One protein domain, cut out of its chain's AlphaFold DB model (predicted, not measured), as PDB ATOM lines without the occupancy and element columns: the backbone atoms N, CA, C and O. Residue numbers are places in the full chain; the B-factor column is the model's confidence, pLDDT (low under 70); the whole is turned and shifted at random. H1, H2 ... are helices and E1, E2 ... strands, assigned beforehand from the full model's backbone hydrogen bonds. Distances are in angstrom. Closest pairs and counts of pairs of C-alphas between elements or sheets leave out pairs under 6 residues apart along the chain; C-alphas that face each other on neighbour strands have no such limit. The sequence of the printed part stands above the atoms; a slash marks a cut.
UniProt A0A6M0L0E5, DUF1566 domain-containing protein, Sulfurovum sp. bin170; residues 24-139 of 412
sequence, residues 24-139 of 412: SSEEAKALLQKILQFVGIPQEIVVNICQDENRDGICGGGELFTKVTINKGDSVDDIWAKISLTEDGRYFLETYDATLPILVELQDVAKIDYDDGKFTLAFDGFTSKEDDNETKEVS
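What this domain is: This is residues 24 to 139 of the 412 residues of the protein "DUF1566 domain-containing protein" of Sulfurovum sp. bin170 (UniProt A0A6M0L0E5). With little regular structure, the model is mostly loops round a small antiparallel sheet, E1 - E2 - E3, which H1 grazes; H2 is near H1. The printed part has 116 residues with H1 E1 H2 E2 E3 in order, class mixed, under half in named elements. It is compact, radius of gyration of the C-alphas 14.0 A, spanning 41 by 29 by 28 A.

How they stand to each other: H1, residues 24 to 36, only grazes the sheet. E1, residues 46 to 51, is antiparallel to E2, residues 102 to 107; N 103 and O 50 are 2.8 A apart. H2, residues 76 to 83, is not on the sheet. E2 and E3, residues 118 to 123, form a hairpin; N 123 and O 102 are 2.7 A apart. Both pairs, and every O i to N i+4 pair in H1 and H2, are within hydrogen-bond range.

Where its parts are: From C-alpha 24 at (291.421, 345.139, 397.477) H1 spans 18.4 A; E3 spans 16.5 A to C-alpha 123 at (306.651, 345.375, 408.408).

The domain as a whole: The farthest C-alphas, 113 and 130, are 41.6 A apart. The printed part has no cut; links E1 to H2 and H2 to E2 are long. pLDDT is under 70 in 58 residues.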
ATOM      1  N   SER A  24     290.122 345.681 397.040       51.62
ATOM      2  CA  SER A  24     291.421 345.139 397.477       51.62
ATOM      3  C   SER A  24     292.617 345.755 396.727       51.62
ATOM      4  O   SER A  24     293.682 345.921 397.313       51.62
ATOM      5  N   SER A  25     292.449 346.189 395.467       60.19
ATOM      6  CA  SER A  25     293.589 346.670 394.661       60.19
ATOM      7  C   SER A  25     294.051 348.095 394.998       60.19
ATOM      8  O   SER A  25     295.184 348.453 394.692       60.19
ATOM      9  N   GLU A  26     293.210 348.914 395.635       64.94
ATOM     10  CA  GLU A  26     293.564 350.292 396.010       64.94
ATOM     11  C   GLU A  26     294.225 350.361 397.394       64.94
ATOM     12  O   GLU A  26     295.221 351.061 397.556       64.94
ATOM     13  N   GLU A  27     293.748 349.574 398.367       64.50
ATOM     14  CA  GLU A  27     294.397 349.421 399.682       64.50
ATOM     15  C   GLU A  27     295.804 348.838 399.525       64.50
ATOM     16  O   GLU A  27     296.773 349.342 400.090       64.50
ATOM     17  N   ALA A  28     295.921 347.845 398.647       63.50
ATOM     18  CA  ALA A  28     297.171 347.284 398.179       63.50
ATOM     19  C   ALA A  28     298.163 348.340 397.656       63.50
ATOM     20  O   ALA A  28     299.316 348.431 398.079       63.50
ATOM     21  N   LYS A  29     297.716 349.171 396.711       65.38
ATOM     22  CA  LYS A  29     298.555 350.237 396.155       65.38
ATOM     23  C   LYS A  29     298.918 351.261 397.226       65.38
ATOM     24  O   LYS A  29     300.068 351.666 397.301       65.38
ATOM     25  N   ALA A  30     297.996 351.648 398.100       69.06
ATOM     26  CA  ALA A  30     298.310 352.571 399.188       69.06
ATOM     27  C   ALA A  30     299.367 351.993 400.150       69.06
ATOM     28  O   ALA A  30     300.283 352.707 400.563       69.06
ATOM     29  N   LEU A  31     299.277 350.698 400.463       68.06
ATOM     30  CA  LEU A  31     300.229 349.968 401.299       68.06
ATOM     31  C   LEU A  31     301.631 349.983 400.697       68.06
ATOM     32  O   LEU A  31     302.595 350.420 401.318       68.06
ATOM     33  N   LEU A  32     301.728 349.553 399.451       67.00
ATOM     34  CA  LEU A  32     302.990 349.473 398.743       67.00
ATOM     35  C   LEU A  32     303.578 350.857 398.448       67.00
ATOM     36  O   LEU A  32     304.790 351.030 398.509       67.00
ATOM     37  N   GLN A  33     302.737 351.867 398.215       69.12
ATOM     38  CA  GLN A  33     303.186 353.250 398.111       69.12
ATOM     39  C   GLN A  33     303.852 353.696 399.410       69.12
ATOM     40  O   GLN A  33     304.919 354.290 399.351       69.12
ATOM     41  N   LYS A  34     303.267 353.371 400.566       69.06
ATOM     42  CA  LYS A  34     303.852 353.674 401.879       69.06
ATOM     43  C   LYS A  34     305.145 352.891 402.131       69.06
ATOM     44  O   LYS A  34     306.102 353.476 402.625       69.06
ATOM     45  N   ILE A  35     305.210 351.617 401.727       66.56
ATOM     46  CA  ILE A  35     306.436 350.803 401.800       66.56
ATOM     47  C   ILE A  35     307.545 351.394 400.921       66.56
ATOM     48  O   ILE A  35     308.694 351.398 401.328       66.56
ATOM     49  N   LEU A  36     307.229 351.911 399.729       64.19
ATOM     50  CA  LEU A  36     308.215 352.486 398.798       64.19
ATOM     51  C   LEU A  36     308.536 353.961 399.070       64.19
ATOM     52  O   LEU A  36     309.563 354.462 398.611       64.19
ATOM     53  N   GLN A  37     307.655 354.654 399.790       63.91
ATOM     54  CA  GLN A  37     307.879 355.982 400.361       63.91
ATOM     55  C   GLN A  37     308.655 355.915 401.675       63.91
ATOM     56  O   GLN A  37     308.754 356.934 402.354       63.91
ATOM     57  N   PHE A  38     309.215 354.751 402.018       63.16
ATOM     58  CA  PHE A  38     310.115 354.593 403.145       63.16
ATOM     59  C   PHE A  38     311.140 355.720 403.155       63.16
ATOM     60  O   PHE A  38     312.021 355.785 402.292       63.16
ATOM     61  N   VAL A  39     310.994 356.653 404.092       54.66
ATOM     62  CA  VAL A  39     311.804 357.858 404.040       54.66
ATOM     63  C   VAL A  39     313.250 357.458 404.333       54.66
ATOM     64  O   VAL A  39     313.573 356.972 405.413       54.66
ATOM     65  N   GLY A  40     314.100 357.600 403.315       63.88
ATOM     66  CA  GLY A  40     315.544 357.374 403.368       63.88
ATOM     67  C   GLY A  40     316.062 355.956 403.127       63.88
ATOM     68  O   GLY A  40     317.272 355.777 403.241       63.88
ATOM     69  N   ILE A  41     315.229 354.984 402.729       73.56
ATOM     70  CA  ILE A  41     315.745 353.750 402.107       73.56
ATOM     71  C   ILE A  41     315.857 353.985 400.595       73.56
ATOM     72  O   ILE A  41     314.840 354.232 399.942       73.56
ATOM     73  N   PRO A  42     317.065 353.923 400.007       78.88
ATOM     74  CA  PRO A  42     317.226 354.018 398.566       78.88
ATOM     75  C   PRO A  42     316.481 352.872 397.873       78.88
ATOM     76  O   PRO A  42     316.687 351.699 398.174       78.88
ATOM     77  N   GLN A  43     315.606 353.189 396.923       73.88
ATOM     78  CA  GLN A  43     314.803 352.167 396.243       73.88
ATOM     79  C   GLN A  43     315.678 351.176 395.458       73.88
ATOM     80  O   GLN A  43     315.282 350.032 395.257       73.88
ATOM     81  N   GLU A  44     316.886 351.585 395.057       77.88
ATOM     82  CA  GLU A  44     317.854 350.736 394.359       77.88
ATOM     83  C   GLU A  44     318.420 349.579 395.189       77.88
ATOM     84  O   GLU A  44     319.023 348.683 394.598       77.88
ATOM     85  N   ILE A  45     318.266 349.600 396.519       83.88
ATOM     86  CA  ILE A  45     318.699 348.492 397.377       83.88
ATOM     87  C   ILE A  45     317.557 347.526 397.699       83.88
ATOM     88  O   ILE A  45     317.819 346.470 398.253       83.88
ATOM     89  N   VAL A  46     316.305 347.813 397.333       82.94
ATOM     90  CA  VAL A  46     315.186 346.878 397.544       82.94
ATOM     91  C   VAL A  46     315.242 345.761 396.501       82.94
ATOM     92  O   VAL A  46     315.155 346.021 395.299       82.94
ATOM     93  N   VAL A  47     315.367 344.509 396.948       83.25
ATOM     94  CA  VAL A  47     315.510 343.349 396.050       83.25
ATOM     95  C   VAL A  47     314.330 342.390 396.069       83.25
ATOM     96  O   VAL A  47     314.045 341.799 395.024       83.25
ATOM     97  N   ASN A  48     313.636 342.240 397.201       81.75
ATOM     98  CA  ASN A  48     312.418 341.435 397.299       81.75
ATOM     99  C   ASN A  48     311.427 342.046 398.295       81.75
ATOM    100  O   ASN A  48     311.820 342.704 399.255       81.75
ATOM    101  N   ILE A  49     310.139 341.785 398.068       82.44
ATOM    102  CA  ILE A  49     309.075 342.011 399.047       82.44
ATOM    103  C   ILE A  49     308.250 340.721 399.107       82.44
ATOM    104  O   ILE A  49     307.876 340.181 398.060       82.44
ATOM    105  N   CYS A  50     308.008 340.204 400.307       83.56
ATOM    106  CA  CYS A  50     307.278 338.954 400.528       83.56
ATOM    107  C   CYS A  50     306.363 339.067 401.761       83.56
ATOM    108  O   CYS A  50     306.479 340.023 402.527       83.56
ATOM    109  N   GLN A  51     305.424 338.131 401.926       83.31
ATOM    110  CA  GLN A  51     304.690 337.965 403.184       83.31
ATOM    111  C   GLN A  51     305.323 336.836 403.992       83.31
ATOM    112  O   GLN A  51     305.492 335.741 403.460       83.31
ATOM    113  N   ASP A  52     305.638 337.129 405.252       83.75
ATOM    114  CA  ASP A  52     306.319 336.237 406.191       83.75
ATOM    115  C   ASP A  52     305.352 335.174 406.736       83.75
ATOM    116  O   ASP A  52     304.795 335.306 407.831       83.75
ATOM    117  N   GLU A  53     305.057 334.155 405.928       82.88
ATOM    118  CA  GLU A  53     304.077 333.117 406.280       82.88
ATOM    119  C   GLU A  53     304.521 332.284 407.489       82.88
ATOM    120  O   GLU A  53     303.688 331.902 408.318       82.88
ATOM    121  N   ASN A  54     305.823 332.012 407.603       80.75
ATOM    122  CA  ASN A  54     306.407 331.212 408.680       80.75
ATOM    123  C   ASN A  54     306.979 332.060 409.828       80.75
ATOM    124  O   ASN A  54     307.342 331.494 410.855       80.75
ATOM    125  N   ARG A  55     306.979 333.395 409.713       82.06
ATOM    126  CA  ARG A  55     307.452 334.333 410.748       82.06
ATOM    127  C   ARG A  55     308.934 334.157 411.082       82.06
ATOM    128  O   ARG A  55     309.351 334.445 412.209       82.06
ATOM    129  N   ASP A  56     309.728 333.692 410.121       79.69
ATOM    130  CA  ASP A  56     311.173 333.525 410.294       79.69
ATOM    131  C   ASP A  56     311.958 334.809 409.954       79.69
ATOM    132  O   ASP A  56     313.158 334.908 410.237       79.69
ATOM    133  N   GLY A  57     311.281 335.834 409.421       82.56
ATOM    134  CA  GLY A  57     311.880 337.116 409.057       82.56
ATOM    135  C   GLY A  57     312.772 337.051 407.813       82.56
ATOM    136  O   GLY A  57     313.597 337.947 407.594       82.56
ATOM    137  N   ILE A  58     312.655 336.007 406.992       83.19
ATOM    138  CA  ILE A  58     313.462 335.783 405.795       83.19
ATOM    139  C   ILE A  58     312.541 335.612 404.598       83.19
ATOM    140  O   ILE A  58     311.708 334.727 404.588       83.19
ATOM    141  N   CYS A  59     312.804 336.357 403.514       82.12
ATOM    142  CA  CYS A  59     312.136 336.053 402.256       82.12
ATOM    143  C   CYS A  59     312.588 334.675 401.714       82.12
ATOM    144  O   CYS A  59     313.646 334.576 401.077       82.12
ATOM    145  N   GLY A  60     311.825 333.614 401.990       79.31
ATOM    146  CA  GLY A  60     312.184 332.200 401.846       79.31
ATOM    147  C   GLY A  60     311.399 331.447 400.765       79.31
ATOM    148  O   GLY A  60     310.291 331.811 400.409       79.31
ATOM    149  N   GLY A  61     311.995 330.375 400.212       71.69
ATOM    150  CA  GLY A  61     311.583 329.648 398.990       71.69
ATOM    151  C   GLY A  61     310.083 329.340 398.796       71.69
ATOM    152  O   GLY A  61     309.630 329.189 397.659       71.69
ATOM    153  N   GLY A  62     309.360 329.177 399.904       67.56
ATOM    154  CA  GLY A  62     307.945 328.817 399.945       67.56
ATOM    155  C   GLY A  62     306.987 329.994 400.115       67.56
ATOM    156  O   GLY A  62     305.788 329.789 399.977       67.56
ATOM    157  N   GLU A  63     307.486 331.195 400.379       74.88
ATOM    158  CA  GLU A  63     306.650 332.378 400.532       74.88
ATOM    159  C   GLU A  63     306.209 332.916 399.173       74.88
ATOM    160  O   GLU A  63     306.848 332.687 398.136       74.88
ATOM    161  N   LEU A  64     305.114 333.680 399.166       61.88
ATOM    162  CA  LEU A  64     304.665 334.427 397.995       61.88
ATOM    163  C   LEU A  64     305.673 335.535 397.653       61.88
ATOM    164  O   LEU A  64     305.493 336.713 397.960       61.88
ATOM    165  N   PHE A  65     306.759 335.157 396.986       58.56
ATOM    166  CA  PHE A  65     307.737 336.102 396.492       58.56
ATOM    167  C   PHE A  65     307.182 336.878 395.320       58.56
ATOM    168  O   PHE A  65     306.869 336.316 394.267       58.56
ATOM    169  N   THR A  66     307.229 338.198 395.424       56.94
ATOM    170  CA  THR A  66     307.379 339.009 394.222       56.94
ATOM    171  C   THR A  66     308.770 339.607 394.243       56.94
ATOM    172  O   THR A  66     309.076 340.527 395.002       56.94
ATOM    173  N   LYS A  67     309.645 339.076 393.384       56.09
ATOM    174  CA  LYS A  67     310.933 339.705 393.105       56.09
ATOM    175  C   LYS A  67     310.682 340.963 392.282       56.09
ATOM    176  O   LYS A  67     310.764 340.956 391.052       56.09
ATOM    177  N   VAL A  68     310.363 342.054 392.962       61.09
ATOM    178  CA  VAL A  68     310.304 343.374 392.345       61.09
ATOM    179  C   VAL A  68     311.736 343.878 392.249       61.09
ATOM    180  O   VAL A  68     312.263 344.483 393.171       61.09
ATOM    181  N   THR A  69     312.402 343.591 391.131       59.97
ATOM    182  CA  THR A  69     313.735 344.159 390.891       59.97
ATOM    183  C   THR A  69     313.580 345.630 390.528       59.97
ATOM    184  O   THR A  69     313.220 345.949 389.389       59.97
ATOM    185  N   ILE A  70     313.841 346.517 391.483       65.81
ATOM    186  CA  ILE A  70     313.883 347.958 391.249       65.81
ATOM    187  C   ILE A  70     315.279 348.307 390.738       65.81
ATOM    188  O   ILE A  70     316.291 348.083 391.396       65.81
ATOM    189  N   ASN A  71     315.354 348.811 389.511       67.81
ATOM    190  CA  ASN A  71     316.608 349.254 388.933       67.81
ATOM    191  C   ASN A  71     316.878 350.698 389.349       67.81
ATOM    192  O   ASN A  71     315.976 351.531 389.440       67.81
ATOM    193  N   LYS A  72     318.159 351.031 389.494       53.50
ATOM    194  CA  LYS A  72     318.589 352.414 389.686       53.50
ATOM    195  C   LYS A  72     318.048 353.319 388.570       53.50
ATOM    196  O   LYS A  72     318.424 353.162 387.409       53.50
ATOM    197  N   GLY A  73     317.240 354.307 388.954       62.41
ATOM    198  CA  GLY A  73     316.626 355.273 388.039       62.41
ATOM    199  C   GLY A  73     315.218 354.912 387.570       62.41
ATOM    200  O   GLY A  73     314.657 355.686 386.796       62.41
ATOM    201  N   ASP A  74     314.653 353.794 388.034       70.25
ATOM    202  CA  ASP A  74     313.221 353.544 387.896       70.25
ATOM    203  C   ASP A  74     312.438 354.693 388.540       70.25
ATOM    204  O   ASP A  74     312.728 355.134 389.655       70.25
ATOM    205  N   SER A  75     311.445 355.203 387.819       73.69
ATOM    206  CA  SER A  75     310.455 356.100 388.395       73.69
ATOM    207  C   SER A  75     309.487 355.324 389.288       73.69
ATOM    208  O   SER A  75     309.360 354.103 389.193       73.69
ATOM    209  N   VAL A  76     308.733 356.045 390.121       66.38
ATOM    210  CA  VAL A  76     307.616 355.463 390.882       66.38
ATOM    211  C   VAL A  76     306.666 354.700 389.946       66.38
ATOM    212  O   VAL A  76     306.246 353.598 390.280       66.38
ATOM    213  N   ASP A  77     306.408 355.222 388.743       72.62
ATOM    214  CA  ASP A  77     305.567 354.564 387.733       72.62
ATOM    215  C   ASP A  77     306.191 353.268 387.184       72.62
ATOM    216  O   ASP A  77     305.473 352.294 386.954       72.62
ATOM    217  N   ASP A  78     307.516 353.218 387.012       77.50
ATOM    218  CA  ASP A  78     308.223 352.006 386.569       77.50
ATOM    219  C   ASP A  78     308.163 350.908 387.637       77.50
ATOM    220  O   ASP A  78     307.963 349.732 387.321       77.50
ATOM    221  N   ILE A  79     308.283 351.294 388.910       71.56
ATOM    222  CA  ILE A  79     308.117 350.381 390.043       71.56
ATOM    223  C   ILE A  79     306.673 349.868 390.080       71.56
ATOM    224  O   ILE A  79     306.455 348.660 390.142       71.56
ATOM    225  N   TRP A  80     305.676 350.746 389.923       70.00
ATOM    226  CA  TRP A  80     304.269 350.338 389.834       70.00
ATOM    227  C   TRP A  80     303.996 349.373 388.685       70.00
ATOM    228  O   TRP A  80     303.282 348.382 388.866       70.00
ATOM    229  N   ALA A  81     304.569 349.624 387.510       73.00
ATOM    230  CA  ALA A  81     304.428 348.752 386.350       73.00
ATOM    231  C   ALA A  81     304.993 347.346 386.613       73.00
ATOM    232  O   ALA A  81     304.412 346.357 386.169       73.00
ATOM    233  N   LYS A  82     306.085 347.241 387.377       71.69
ATOM    234  CA  LYS A  82     306.699 345.956 387.751       71.69
ATOM    235  C   LYS A  82     305.889 345.167 388.774       71.69
ATOM    236  O   LYS A  82     305.992 343.947 388.805       71.69
ATOM    237  N   ILE A  83     305.095 345.847 389.597       64.62
ATOM    238  CA  ILE A  83     304.322 345.215 390.674       64.62
ATOM    239  C   ILE A  83     302.888 344.884 390.234       64.62
ATOM    240  O   ILE A  83     302.261 343.961 390.746       64.62
ATOM    241  N   SER A  84     302.365 345.620 389.253       58.28
ATOM    242  CA  SER A  84     301.007 345.442 388.719       58.28
ATOM    243  C   SER A  84     300.862 344.305 387.702       58.28
ATOM    244  O   SER A  84     299.739 343.970 387.330       58.28
ATOM    245  N   LEU A  85     301.963 343.700 387.248       52.62
ATOM    246  CA  LEU A  85     301.963 342.701 386.178       52.62
ATOM    247  C   LEU A  85     302.769 341.462 386.586       52.62
ATOM    248  O   LEU A  85     303.924 341.303 386.197       52.62
ATOM    249  N   THR A  86     302.146 340.547 387.329       54.09
ATOM    250  CA  THR A  86     302.560 339.136 387.258       54.09
ATOM    251  C   THR A  86     302.111 338.563 385.904       54.09
ATOM    252  O   THR A  86     301.142 339.056 385.321       54.09
ATOM    253  N   GLU A  87     302.790 337.537 385.370       50.19
ATOM    254  CA  GLU A  87     302.410 336.885 384.092       50.19
ATOM    255  C   GLU A  87     300.952 336.365 384.089       50.19
ATOM    256  O   GLU A  87     300.356 336.198 383.023       50.19
ATOM    257  N   ASP A  88     300.357 336.207 385.276       53.84
ATOM    258  CA  ASP A  88     298.988 335.741 385.512       53.84
ATOM    259  C   ASP A  88     297.955 336.877 385.660       53.84
ATOM    260  O   ASP A  88     296.758 336.609 385.774       53.84
ATOM    261  N   GLY A  89     298.389 338.142 385.716       51.78
ATOM    262  CA  GLY A  89     297.514 339.299 385.943       51.78
ATOM    263  C   GLY A  89     296.983 339.450 387.376       51.78
ATOM    264  O   GLY A  89     295.982 340.137 387.561       51.78
ATOM    265  N   ARG A  90     297.627 338.822 388.371       48.94
ATOM    266  CA  ARG A  90     297.298 338.974 389.801       48.94
ATOM    267  C   ARG A  90     298.216 339.998 390.469       48.94
ATOM    268  O   ARG A  90     299.426 339.983 390.231       48.94
ATOM    269  N   TYR A  91     297.656 340.891 391.280       58.19
ATOM    270  CA  TYR A  91     298.423 341.930 391.984       58.19
ATOM    271  C   TYR A  91     299.069 341.359 393.260       58.19
ATOM    272  O   TYR A  91     298.460 340.527 393.927       58.19
ATOM    273  N   PHE A  92     300.254 341.862 393.643       57.16
ATOM    274  CA  PHE A  92     301.019 341.478 394.855       57.16
ATOM    275  C   PHE A  92     300.171 341.357 396.137       57.16
ATOM    276  O   PHE A  92     300.453 340.535 396.997       57.16
ATOM    277  N   LEU A  93     299.111 342.155 396.255       56.44
ATOM    278  CA  LEU A  93     298.301 342.269 397.468       56.44
ATOM    279  C   LEU A  93     296.840 341.857 397.255       56.44
ATOM    280  O   LEU A  93     296.001 342.091 398.118       56.44
ATOM    281  N   GLU A  94     296.517 341.222 396.126       58.56
ATOM    282  CA  GLU A  94     295.217 340.549 395.991       58.56
ATOM    283  C   GLU A  94     295.102 339.355 396.946       58.56
ATOM    284  O   GLU A  94     294.004 339.034 397.393       58.56
ATOM    285  N   THR A  95     296.232 338.719 397.271       64.75
ATOM    286  CA  THR A  95     296.334 337.635 398.258       64.75
ATOM    287  C   THR A  95     296.936 338.099 399.581       64.75
ATOM    288  O   THR A  95     297.359 337.260 400.365       64.75
ATOM    289  N   TYR A  96     296.989 339.416 399.819       71.62
ATOM    290  CA  TYR A  96     297.525 339.980 401.053       71.62
ATOM    291  C   TYR A  96     296.753 339.464 402.264       71.62
ATOM    292  O   TYR A  96     295.575 339.785 402.442       71.62
ATOM    293  N   ASP A  97     297.436 338.709 403.119       74.81
ATOM    294  CA  ASP A  97     296.938 338.410 404.456       74.81
ATOM    295  C   ASP A  97     297.373 339.513 405.430       74.81
ATOM    296  O   ASP A  97     298.554 339.656 405.737       74.81
ATOM    297  N   ALA A  98     296.411 340.286 405.936       74.75
ATOM    298  CA  ALA A  98     296.672 341.372 406.880       74.75
ATOM    299  C   ALA A  98     297.192 340.914 408.250       74.75
ATOM    300  O   ALA A  98     297.592 341.748 409.059       74.75
ATOM    301  N   THR A  99     297.156 339.611 408.532       74.81
ATOM    302  CA  THR A  99     297.671 339.027 409.773       74.81
ATOM    303  C   THR A  99     299.145 338.634 409.679       74.81
ATOM    304  O   THR A  99     299.764 338.363 410.714       74.81
ATOM    305  N   LEU A 100     299.714 338.614 408.469       76.94
ATOM    306  CA  LEU A 100     301.106 338.256 408.220       76.94
ATOM    307  C   LEU A 100     301.985 339.504 408.055       76.94
ATOM    308  O   LEU A 100     301.561 340.462 407.398       76.94
ATOM    309  N   PRO A 101     303.217 339.500 408.602       79.81
ATOM    310  CA  PRO A 101     304.181 340.556 408.332       79.81
ATOM    311  C   PRO A 101     304.502 340.621 406.838       79.81
ATOM    312  O   PRO A 101     304.581 339.604 406.152       79.81
ATOM    313  N   ILE A 102     304.743 341.822 406.333       82.25
ATOM    314  CA  ILE A 102     305.415 342.027 405.054       82.25
ATOM    315  C   ILE A 102     306.902 342.162 405.336       82.25
ATOM    316  O   ILE A 102     307.302 342.951 406.182       82.25
ATOM    317  N   LEU A 103     307.737 341.454 404.596       84.94
ATOM    318  CA  LEU A 103     309.177 341.631 404.655       84.94
ATOM    319  C   LEU A 103     309.652 342.428 403.451       84.94
ATOM    320  O   LEU A 103     309.212 342.205 402.322       84.94
ATOM    321  N   VAL A 104     310.596 343.330 403.690       86.06
ATOM    322  CA  VAL A 104     311.332 344.053 402.656       86.06
ATOM    323  C   VAL A 104     312.778 343.578 402.712       86.06
ATOM    324  O   VAL A 104     313.520 343.932 403.629       86.06
ATOM    325  N   GLU A 105     313.184 342.753 401.746       88.62
ATOM    326  CA  GLU A 105     314.581 342.353 401.590       88.62
ATOM    327  C   GLU A 105     315.338 343.451 400.844       88.62
ATOM    328  O   GLU A 105     315.004 343.826 399.713       88.62
ATOM    329  N   LEU A 106     316.393 343.931 401.487       89.94
ATOM    330  CA  LEU A 106     317.322 344.921 400.983       89.94
ATOM    331  C   LEU A 106     318.662 344.256 400.667       89.94
ATOM    332  O   LEU A 106     319.021 343.256 401.285       89.94
ATOM    333  N   GLN A 107     319.407 344.809 399.714       91.44
ATOM    334  CA  GLN A 107     320.742 344.367 399.339       91.44
ATOM    335  C   GLN A 107     321.669 345.566 399.097       91.44
ATOM    336  O   GLN A 107     321.565 346.238 398.070       91.44
ATOM    337  N   ASP A 108     322.632 345.779 399.995       93.25
ATOM    338  CA  ASP A 108     323.733 346.732 399.811       93.25
ATOM    339  C   ASP A 108     325.088 346.019 399.933       93.25
ATOM    340  O   ASP A 108     325.751 346.020 400.970       93.25
ATOM    341  N   VAL A 109     325.528 345.421 398.823       93.38
ATOM    342  CA  VAL A 109     326.829 344.731 398.716       93.38
ATOM    343  C   VAL A 109     328.040 345.645 398.929       93.38
ATOM    344  O   VAL A 109     329.162 345.152 399.020       93.38
ATOM    345  N   ALA A 110     327.858 346.969 398.912       95.00
ATOM    346  CA  ALA A 110     328.956 347.908 399.112       95.00
ATOM    347  C   ALA A 110     329.218 348.185 400.596       95.00
ATOM    348  O   ALA A 110     330.308 348.658 400.925       95.00
ATOM    349  N   LYS A 111     328.234 347.926 401.463       96.25
ATOM    350  CA  LYS A 111     328.307 348.270 402.884       96.25
ATOM    351  C   LYS A 111     328.056 347.108 403.824       96.25
ATOM    352  O   LYS A 111     328.559 347.165 404.935       96.25
ATOM    353  N   ILE A 112     327.303 346.091 403.418       96.88
ATOM    354  CA  ILE A 112     327.057 344.899 404.228       96.88
ATOM    355  C   ILE A 112     328.036 343.799 403.803       96.88
ATOM    356  O   ILE A 112     328.026 343.351 402.655       96.88
ATOM    357  N   ASP A 113     328.863 343.346 404.745       97.88
ATOM    358  CA  ASP A 113     329.941 342.375 404.502       97.88
ATOM    359  C   ASP A 113     329.456 340.910 404.519       97.88
ATOM    360  O   ASP A 113     330.197 339.992 404.157       97.88
ATOM    361  N   TYR A 114     328.213 340.680 404.948       96.69
ATOM    362  CA  TYR A 114     327.634 339.358 405.194       96.69
ATOM    363  C   TYR A 114     326.430 339.087 404.288       96.69
ATOM    364  O   TYR A 114     325.846 340.001 403.716       96.69
ATOM    365  N   ASP A 115     326.054 337.812 404.150       94.25
ATOM    366  CA  ASP A 115     324.788 337.398 403.523       94.25
ATOM    367  C   ASP A 115     324.575 337.962 402.097       94.25
ATOM    368  O   ASP A 115     323.466 338.319 401.709       94.25
ATOM    369  N   ASP A 116     325.654 338.073 401.311       95.00
ATOM    370  CA  ASP A 116     325.669 338.694 399.974       95.00
ATOM    371  C   ASP A 116     325.118 340.130 399.958       95.00
ATOM    372  O   ASP A 116     324.473 340.567 399.000       95.00
ATOM    373  N   GLY A 117     325.355 340.865 401.040       94.44
ATOM    374  CA  GLY A 117     324.877 342.221 401.244       94.44
ATOM    375  C   GLY A 117     323.404 342.313 401.640       94.44
ATOM    376  O   GLY A 117     322.865 343.418 401.654       94.44
ATOM    377  N   LYS A 118     322.728 341.180 401.890       93.44
ATOM    378  CA  LYS A 118     321.277 341.126 402.089       93.44
ATOM    379  C   LYS A 118     320.857 341.198 403.548       93.44
ATOM    380  O   LYS A 118     321.393 340.497 404.402       93.44
ATOM    381  N   PHE A 119     319.782 341.926 403.804       93.19
ATOM    382  CA  PHE A 119     319.121 341.991 405.105       93.19
ATOM    383  C   PHE A 119     317.626 342.250 404.923       93.19
ATOM    384  O   PHE A 119     317.191 342.674 403.857       93.19
ATOM    385  N   THR A 120     316.831 341.953 405.947       90.44
ATOM    386  CA  THR A 120     315.371 341.962 405.832       90.44
ATOM    387  C   THR A 120     314.756 342.842 406.904       90.44
ATOM    388  O   THR A 120     315.062 342.683 408.082       90.44
ATOM    389  N   LEU A 121     313.874 343.751 406.503       88.12
ATOM    390  CA  LEU A 121     313.058 344.547 407.413       88.12
ATOM    391  C   LEU A 121     311.652 343.966 407.483       88.12
ATOM    392  O   LEU A 121     311.004 343.818 406.449       88.12
ATOM    393  N   ALA A 122     311.178 343.672 408.692       82.38
ATOM    394  CA  ALA A 122     309.797 343.273 408.916       82.38
ATOM    395  C   ALA A 122     308.882 344.499 409.017       82.38
ATOM    396  O   ALA A 122     309.223 345.516 409.623       82.38
ATOM    397  N   PHE A 123     307.708 344.384 408.411       76.19
ATOM    398  CA  PHE A 123     306.651 345.375 408.408       76.19
ATOM    399  C   PHE A 123     305.338 344.721 408.833       76.19
ATOM    400  O   PHE A 123     304.718 343.996 408.061       76.19
ATOM    401  N   ASP A 124     304.872 345.024 410.041       62.22
ATOM    402  CA  ASP A 124     303.694 344.380 410.649       62.22
ATOM    403  C   ASP A 124     302.336 344.813 410.052       62.22
ATOM    404  O   ASP A 124     301.283 344.600 410.651       62.22
ATOM    405  N   GLY A 125     302.327 345.412 408.859       58.81
ATOM    406  CA  GLY A 125     301.100 345.761 408.148       58.81
ATOM    407  C   GLY A 125     300.238 346.818 408.854       58.81
ATOM    408  O   GLY A 125     300.650 347.509 409.789       58.81
ATOM    409  N   PHE A 126     299.004 346.982 408.372       56.62
ATOM    410  CA  PHE A 126     297.992 347.832 409.009       56.62
ATOM    411  C   PHE A 126     297.154 346.989 409.971       56.62
ATOM    412  O   PHE A 126     296.147 346.407 409.582       56.62
ATOM    413  N   THR A 127     297.564 346.919 411.234       49.00
ATOM    414  CA  THR A 127     296.906 346.074 412.246       49.00
ATOM    415  C   THR A 127     295.473 346.489 412.614       49.00
ATOM    416  O   THR A 127     294.795 345.724 413.294       49.00
ATOM    417  N   SER A 128     294.938 347.626 412.141       51.25
ATOM    418  CA  SER A 128     293.498 347.905 412.248       51.25
ATOM    419  C   SER A 128     292.988 348.920 411.211       51.25
ATOM    420  O   SER A 128     293.698 349.852 410.830       51.25
ATOM    421  N   LYS A 129     291.728 348.750 410.777       48.56
ATOM    422  CA  LYS A 129     290.992 349.682 409.894       48.56
ATOM    423  C   LYS A 129     290.600 350.999 410.582       48.56
ATOM    424  O   LYS A 129     290.121 351.910 409.918       48.56
ATOM    425  N   GLU A 130     290.754 351.111 411.901       47.31
ATOM    426  CA  GLU A 130     290.432 352.340 412.645       47.31
ATOM    427  C   GLU A 130     291.605 353.331 412.691       47.31
ATOM    428  O   GLU A 130     291.443 354.468 413.131       47.31
ATOM    429  N   ASP A 131     292.756 352.947 412.135       48.53
ATOM    430  CA  ASP A 131     293.983 353.739 412.163       48.53
ATOM    431  C   ASP A 131     294.275 354.510 410.861       48.53
ATOM    432  O   ASP A 131     295.387 354.997 410.647       48.53
ATOM    433  N   ASP A 132     293.274 354.659 409.992       43.06
ATOM    434  CA  ASP A 132     293.380 355.294 408.668       43.06
ATOM    435  C   ASP A 132     293.835 356.769 408.691       43.06
ATOM    436  O   ASP A 132     294.191 357.326 407.651       43.06
ATOM    437  N   ASN A 133     293.843 357.415 409.862       43.72
ATOM    438  CA  ASN A 133     294.247 358.814 410.019       43.72
ATOM    439  C   ASN A 133     295.606 358.996 410.712       43.72
ATOM    440  O   ASN A 133     296.107 360.118 410.791       43.72
ATOM    441  N   GLU A 134     296.211 357.915 411.207       42.06
ATOM    442  CA  GLU A 134     297.571 357.966 411.724       42.06
ATOM    443  C   GLU A 134     298.540 357.707 410.574       42.06
ATOM    444  O   GLU A 134     298.414 356.756 409.800       42.06
ATOM    445  N   THR A 135     299.518 358.593 410.435       41.34
ATOM    446  CA  THR A 135     300.672 358.446 409.551       41.34
ATOM    447  C   THR A 135     301.502 357.268 410.065       41.34
ATOM    448  O   THR A 135     302.528 357.421 410.718       41.34
ATOM    449  N   LYS A 136     301.014 356.051 409.809       47.34
ATOM    450  CA  LYS A 136     301.674 354.771 410.069       47.34
ATOM    451  C   LYS A 136     302.739 354.520 409.008       47.34
ATOM    452  O   LYS A 136     302.726 353.518 408.297       47.34
ATOM    453  N   GLU A 137     303.616 355.506 408.864       43.50
ATOM    454  CA  GLU A 137     304.916 355.334 408.251       43.50
ATOM    455  C   GLU A 137     305.734 354.463 409.191       43.50
ATOM    456  O   GLU A 137     305.834 354.698 410.399       43.50
ATOM    457  N   VAL A 138     306.248 353.400 408.605       43.50
ATOM    458  CA  VAL A 138     306.981 352.339 409.262       43.50
ATOM    459  C   VAL A 138     308.148 352.933 410.042       43.50
ATOM    460  O   VAL A 138     309.112 353.442 409.472       43.50
ATOM    461  N   SER A 139     308.095 352.846 411.365       47.25
ATOM    462  CA  SER A 139     309.313 352.882 412.157       47.25
ATOM    463  C   SER A 139     310.049 351.577 411.873       47.25
ATOM    464  O   SER A 139     309.647 350.545 412.407       47.25
TER     465      SER A 139